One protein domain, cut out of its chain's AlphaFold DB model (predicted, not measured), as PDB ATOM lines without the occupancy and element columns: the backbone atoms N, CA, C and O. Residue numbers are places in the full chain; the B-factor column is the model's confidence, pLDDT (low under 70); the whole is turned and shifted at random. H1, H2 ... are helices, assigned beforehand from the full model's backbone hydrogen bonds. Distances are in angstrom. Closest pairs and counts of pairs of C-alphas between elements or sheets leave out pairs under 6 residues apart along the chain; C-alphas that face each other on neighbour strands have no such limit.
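Overview. This is residues 4 to 54 of the 54 residues of an uncharacterized protein of Paraburkholderia ribeironis (UniProt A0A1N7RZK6). With little regular structure, the printed part is an open, flat arch: a short helix, H1, at one end and a longer helix, H2, at the other, joined by a long strip of chain with no named element. Residues 19 to 28 of that strip stick out, and the two helices stay apart. The 51 printed residues include two named helices, H1 then H2, and no named strand; the class is all helix, with 19 residues in named elements. The whole is extended, with a radius of gyration of the C-alphas of 16.3 A and spans of 44 by 28 by 14 A.

Along the chain. H1, residues 4 to 10, begins at C-alpha 4 (31.619, -27.358, 37.122) and is 10.0 A long from first to last C-alpha. H2, residues 41 to 52, measures 16.6 A and ends at C-alpha 52 (47.507, -31.427, 34.855).

Arrangement. H1 and H2 are apart, with no C-alpha of the one within 8 A of the other. In both, every O i to N i+4 pair is within hydrogen-bond range.

Size, cuts and confidence. The C-alphas farthest apart, of Gln 14 and Asp 38, are 45.8 A apart. The printed part has no cut. The link from H1 to H2, 30 residues, is long. Mean pLDDT of the printed part is 93.4; residue 54 is under 70.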
ATOM      1  N   SER A   4      30.861 -27.402  35.862       92.56
ATOM      2  CA  SER A   4      31.619 -27.358  37.122       92.56
ATOM      3  C   SER A   4      30.918 -26.536  38.212       92.56
ATOM      4  O   SER A   4      30.937 -26.904  39.390       92.56
ATOM      5  N   ALA A   5      30.241 -25.447  37.831       93.69
ATOM      6  CA  ALA A   5      29.424 -24.658  38.746       93.69
ATOM      7  C   ALA A   5      28.148 -25.412  39.151       93.69
ATOM      8  O   ALA A   5      27.825 -25.455  40.337       93.69
ATOM      9  N   ALA A   6      27.457 -26.050  38.198       94.69
ATOM     10  CA  ALA A   6      26.260 -26.848  38.475       94.69
ATOM     11  C   ALA A   6      26.555 -28.011  39.442       94.69
ATOM     12  O   ALA A   6      25.838 -28.189  40.427       94.69
ATOM     13  N   LEU A   7      27.657 -28.737  39.225       94.38
ATOM     14  CA  LEU A   7      28.123 -29.810  40.107       94.38
ATOM     15  C   LEU A   7      28.431 -29.298  41.515       94.38
ATOM     16  O   LEU A   7      28.079 -29.954  42.494       94.38
ATOM     17  N   ARG A   8      29.057 -28.121  41.639       94.62
ATOM     18  CA  ARG A   8      29.317 -27.505  42.946       94.62
ATOM     19  C   ARG A   8      28.018 -27.154  43.671       94.62
ATOM     20  O   ARG A   8      27.891 -27.489  44.844       94.62
ATOM     21  N   HIS A   9      27.055 -26.538  42.988       95.44
ATOM     22  CA  HIS A   9      25.771 -26.162  43.592       95.44
ATOM     23  C   HIS A   9      24.902 -27.365  43.957       95.44
ATOM     24  O   HIS A   9      24.232 -27.337  44.987       95.44
ATOM     25  N   ARG A  10      24.965 -28.457  43.189       96.12
ATOM     26  CA  ARG A  10      24.263 -29.704  43.523       96.12
ATOM     27  C   ARG A  10      24.703 -30.301  44.869       96.12
ATOM     28  O   ARG A  10      23.927 -31.012  45.495       96.12
ATOM     29  N   LYS A  11      25.922 -30.004  45.341       95.62
ATOM     30  CA  LYS A  11      26.399 -30.448  46.667       95.62
ATOM     31  C   LYS A  11      25.689 -29.743  47.824       95.62
ATOM     32  O   LYS A  11      25.615 -30.304  48.909       95.62
ATOM     33  N   THR A  12      25.205 -28.523  47.607       96.75
ATOM     34  CA  THR A  12      24.596 -27.678  48.648       96.75
ATOM     35  C   THR A  12      23.094 -27.491  48.465       96.75
ATOM     36  O   THR A  12      22.415 -27.015  49.368       96.75
ATOM     37  N   THR A  13      22.565 -27.811  47.285       92.25
ATOM     38  CA  THR A  13      21.181 -27.541  46.897       92.25
ATOM     39  C   THR A  13      20.642 -28.705  46.074       92.25
ATOM     40  O   THR A  13      21.345 -29.264  45.234       92.25
ATOM     41  N   GLN A  14      19.375 -29.060  46.282       92.44
ATOM     42  CA  GLN A  14      18.738 -30.236  45.685       92.44
ATOM     43  C   GLN A  14      18.247 -29.972  44.247       92.44
ATOM     44  O   GLN A  14      17.070 -30.108  43.930       92.44
ATOM     45  N   ILE A  15      19.163 -29.555  43.372       94.69
ATOM     46  CA  ILE A  15      18.881 -29.300  41.954       94.69
ATOM     47  C   ILE A  15      19.260 -30.498  41.080       94.69
ATOM     48  O   ILE A  15      20.289 -31.149  41.284       94.69
ATOM     49  N   ALA A  16      18.442 -30.756  40.063       95.50
ATOM     50  CA  ALA A  16      18.803 -31.641  38.965       95.50
ATOM     51  C   ALA A  16      19.663 -30.885  37.937       95.50
ATOM     52  O   ALA A  16      19.493 -29.683  37.733       95.50
ATOM     53  N   ILE A  17      20.581 -31.595  37.284       95.38
ATOM     54  CA  ILE A  17      21.411 -31.062  36.197       95.38
ATOM     55  C   ILE A  17      20.938 -31.718  34.900       95.38
ATOM     56  O   ILE A  17      20.850 -32.942  34.840       95.38
ATOM     57  N   VAL A  18      20.646 -30.908  33.880       95.19
ATOM     58  CA  VAL A  18      20.238 -31.365  32.543       95.19
ATOM     59  C   VAL A  18      21.238 -30.838  31.518       95.19
ATOM     60  O   VAL A  18      21.587 -29.656  31.548       95.19
ATOM     61  N   GLY A  19      21.724 -31.724  30.649       93.44
ATOM     62  CA  GLY A  19      22.655 -31.379  29.574       93.44
ATOM     63  C   GLY A  19      21.978 -30.576  28.463       93.44
ATOM     64  O   GLY A  19      20.802 -30.779  28.169       93.44
ATOM     65  N   LEU A  20      22.733 -29.667  27.846       94.12
ATOM     66  CA  LEU A  20      22.311 -28.927  26.657       94.12
ATOM     67  C   LEU A  20      22.944 -29.577  25.426       94.12
ATOM     68  O   LEU A  20      24.132 -29.892  25.452       94.12
ATOM     69  N   ASN A  21      22.166 -29.750  24.358       94.38
ATOM     70  CA  ASN A  21      22.629 -30.400  23.124       94.38
ATOM     71  C   ASN A  21      23.048 -29.397  22.044       94.38
ATOM     72  O   ASN A  21      23.456 -29.785  20.950       94.38
ATOM     73  N   ASP A  22      22.923 -28.106  22.324       95.12
ATOM     74  CA  ASP A  22      23.255 -27.074  21.367       95.12
ATOM     75  C   ASP A  22      24.777 -26.922  21.183       95.12
ATOM     76  O   ASP A  22      25.517 -26.911  22.170       95.12
ATOM     77  N   PRO A  23      25.269 -26.671  19.955       92.06
ATOM     78  CA  PRO A  23      26.701 -26.488  19.694       92.06
ATOM     79  C   PRO A  23      27.359 -25.351  20.490       92.06
ATOM     80  O   PRO A  23      28.562 -25.369  20.729       92.06
ATOM     81  N   TRP A  24      26.582 -24.350  20.914       90.19
ATOM     82  CA  TRP A  24      27.078 -23.227  21.715       90.19
ATOM     83  C   TRP A  24      27.294 -23.580  23.196       90.19
ATOM     84  O   TRP A  24      27.855 -22.770  23.943       90.19
ATOM     85  N   ALA A  25      26.826 -24.747  23.651       93.31
ATOM     86  CA  ALA A  25      26.896 -25.147  25.052       93.31
ATOM     87  C   ALA A  25      28.324 -25.503  25.495       93.31
ATOM     88  O   ALA A  25      28.686 -25.244  26.649       93.31
ATOM     89  N   GLU A  26      29.146 -26.047  24.591       91.38
ATOM     90  CA  GLU A  26      30.541 -26.373  24.880       91.38
ATOM     91  C   GLU A  26      31.366 -25.087  25.053       91.38
ATOM     92  O   GLU A  26      31.460 -24.242  24.160       91.38
ATOM     93  N   ARG A  27      32.005 -24.938  26.217       89.75
ATOM     94  CA  ARG A  27      32.942 -23.842  26.490       89.75
ATOM     95  C   ARG A  27      34.327 -24.393  26.778       89.75
ATOM     96  O   ARG A  27      34.528 -25.099  27.760       89.75
ATOM     97  N   LYS A  28      35.303 -23.981  25.970       89.94
ATOM     98  CA  LYS A  28      36.715 -24.328  26.166       89.94
ATOM     99  C   LYS A  28      37.377 -23.300  27.079       89.94
ATOM    100  O   LYS A  28      37.535 -22.145  26.691       89.94
ATOM    101  N   LEU A  29      37.784 -23.723  28.273       91.44
ATOM    102  CA  LEU A  29      38.627 -22.908  29.147       91.44
ATOM    103  C   LEU A  29      40.052 -22.868  28.592       91.44
ATOM    104  O   LEU A  29      40.567 -23.868  28.090       91.44
ATOM    105  N   LYS A  30      40.675 -21.690  28.643       93.25
ATOM    106  CA  LYS A  30      42.025 -21.449  28.131       93.25
ATOM    107  C   LYS A  30      42.833 -20.685  29.167       93.25
ATOM    108  O   LYS A  30      42.324 -19.753  29.784       93.25
ATOM    109  N   ILE A  31      44.097 -21.065  29.313       94.00
ATOM    110  CA  ILE A  31      45.091 -20.282  30.040       94.00
ATOM    111  C   ILE A  31      45.783 -19.389  29.014       94.00
ATOM    112  O   ILE A  31      46.426 -19.881  28.087       94.00
ATOM    113  N   CYS A  32      45.619 -18.077  29.159       95.62
ATOM    114  CA  CYS A  32      46.171 -17.096  28.233       95.62
ATOM    115  C   CYS A  32      47.377 -16.405  28.867       95.62
ATOM    116  O   CYS A  32      47.251 -15.752  29.901       95.62
ATOM    117  N   VAL A  33      48.533 -16.513  28.218       95.12
ATOM    118  CA  VAL A  33      49.758 -15.803  28.598       95.12
ATOM    119  C   VAL A  33      50.406 -15.224  27.349       95.12
ATOM    120  O   VAL A  33      50.273 -15.789  26.265       95.12
ATOM    121  N   ARG A  34      51.114 -14.098  27.485       95.38
ATOM    122  CA  ARG A  34      51.812 -13.469  26.351       95.38
ATOM    123  C   ARG A  34      52.872 -14.401  25.751       95.38
ATOM    124  O   ARG A  34      52.994 -14.481  24.537       95.38
ATOM    125  N   SER A  35      53.624 -15.087  26.608       96.44
ATOM    126  CA  SER A  35      54.650 -16.063  26.239       96.44
ATOM    127  C   SER A  35      54.878 -17.005  27.414       96.44
ATOM    128  O   SER A  35      55.204 -16.555  28.509       96.44
ATOM    129  N   LEU A  36      54.701 -18.313  27.200       94.62
ATOM    130  CA  LEU A  36      54.950 -19.323  28.238       94.62
ATOM    131  C   LEU A  36      56.426 -19.378  28.644       94.62
ATOM    132  O   LEU A  36      56.735 -19.664  29.796       94.62
ATOM    133  N   LYS A  37      57.334 -19.099  27.705       95.00
ATOM    134  CA  LYS A  37      58.784 -19.150  27.932       95.00
ATOM    135  C   LYS A  37      59.270 -17.989  28.797       95.00
ATOM    136  O   LYS A  37      60.175 -18.184  29.599       95.00
ATOM    137  N   ASP A  38      58.626 -16.829  28.670       97.44
ATOM    138  CA  ASP A  38      59.002 -15.607  29.393       97.44
ATOM    139  C   ASP A  38      58.384 -15.538  30.798       97.44
ATOM    140  O   ASP A  38      58.621 -14.592  31.549       97.44
ATOM    141  N   LEU A  39      57.580 -16.536  31.176       97.12
ATOM    142  CA  LEU A  39      57.027 -16.622  32.517       97.12
ATOM    143  C   LEU A  39      58.126 -16.930  33.549       97.12
ATOM    144  O   LEU A  39      58.930 -17.858  33.358       97.12
ATOM    145  N   PRO A  40      58.100 -16.246  34.709       97.56
ATOM    146  CA  PRO A  40      58.886 -16.651  35.864       97.56
ATOM    147  C   PRO A  40      58.657 -18.134  36.211       97.56
ATOM    148  O   PRO A  40      57.548 -18.638  36.004       97.56
ATOM    149  N   PRO A  41      59.656 -18.845  36.767       97.06
ATOM    150  CA  PRO A  41      59.545 -20.280  37.049       97.06
ATOM    151  C   PRO A  41      58.294 -20.674  37.851       97.06
ATOM    152  O   PRO A  41      57.603 -21.613  37.471       97.06
ATOM    153  N   PHE A  42      57.937 -19.903  38.884       96.75
ATOM    154  CA  PHE A  42      56.744 -20.163  39.701       96.75
ATOM    155  C   PHE A  42      55.433 -20.059  38.904       96.75
ATOM    156  O   PHE A  42      54.471 -20.774  39.178       96.75
ATOM    157  N   ALA A  43      55.379 -19.173  37.905       96.44
ATOM    158  CA  ALA A  43      54.196 -18.992  37.076       96.44
ATOM    159  C   ALA A  43      54.062 -20.129  36.056       96.44
ATOM    160  O   ALA A  43      52.947 -20.576  35.804       96.44
ATOM    161  N   ARG A  44      55.179 -20.639  35.515       96.94
ATOM    162  CA  ARG A  44      55.170 -21.862  34.691       96.94
ATOM    163  C   ARG A  44      54.690 -23.065  35.490       96.94
ATOM    164  O   ARG A  44      53.784 -23.747  35.032       96.94
ATOM    165  N   GLU A  45      55.198 -23.242  36.710       96.38
ATOM    166  CA  GLU A  45      54.753 -24.332  37.584       96.38
ATOM    167  C   GLU A  45      53.243 -24.256  37.866       96.38
ATOM    168  O   GLU A  45      52.550 -25.273  37.833       96.38
ATOM    169  N   LEU A  46      52.701 -23.054  38.090       96.31
ATOM    170  CA  LEU A  46      51.258 -22.870  38.233       96.31
ATOM    171  C   LEU A  46      50.497 -23.305  36.973       96.31
ATOM    172  O   LEU A  46      49.497 -24.010  37.086       96.31
ATOM    173  N   VAL A  47      50.951 -22.892  35.786       96.38
ATOM    174  CA  VAL A  47      50.320 -23.294  34.520       96.38
ATOM    175  C   VAL A  47      50.353 -24.813  34.359       96.38
ATOM    176  O   VAL A  47      49.314 -25.400  34.063       96.38
ATOM    177  N   ASP A  48      51.493 -25.448  34.625       94.94
ATOM    178  CA  ASP A  48      51.646 -26.902  34.536       94.94
ATOM    179  C   ASP A  48      50.684 -27.621  35.493       94.94
ATOM    180  O   ASP A  48      49.986 -28.556  35.098       94.94
ATOM    181  N   ARG A  49      50.559 -27.134  36.736       95.88
ATOM    182  CA  ARG A  49      49.616 -27.683  37.725       95.88
ATOM    183  C   ARG A  49      48.157 -27.522  37.305       95.88
ATOM    184  O   ARG A  49      47.365 -28.438  37.508       95.88
ATOM    185  N   LEU A  50      47.792 -26.374  36.738       94.25
ATOM    186  CA  LEU A  50      46.428 -26.127  36.266       94.25
ATOM    187  C   LEU A  50      46.087 -26.980  35.039       94.25
ATOM    188  O   LEU A  50      44.944 -27.402  34.904       94.25
ATOM    189  N   MET A  51      47.066 -27.252  34.174       91.94
ATOM    190  CA  MET A  51      46.900 -28.102  32.991       91.94
ATOM    191  C   MET A  51      46.859 -29.596  33.329       91.94
ATOM    192  O   MET A  51      46.193 -30.347  32.628       91.94
ATOM    193  N   ALA A  52      47.526 -30.033  34.400       90.88
ATOM    194  CA  ALA A  52      47.507 -31.427  34.855       90.88
ATOM    195  C   ALA A  52      46.156 -31.878  35.448       90.88
ATOM    196  O   ALA A  52      45.922 -33.075  35.585       90.88
ATOM    197  N   GLY A  53      45.292 -30.932  35.839       73.75
ATOM    198  CA  GLY A  53      43.963 -31.192  36.405       73.75
ATOM    199  C   GLY A  53      42.802 -31.046  35.417       73.75
ATOM    200  O   GLY A  53      41.655 -30.986  35.866       73.75
ATOM    201  N   VAL A  54      43.095 -30.925  34.116       59.22
ATOM    202  CA  VAL A  54      42.109 -30.921  33.018       59.22
ATOM    203  C   VAL A  54      41.943 -32.326  32.460       59.22
ATOM    204  O   VAL A  54      42.972 -33.013  32.292       59.22
TER     205      VAL A  54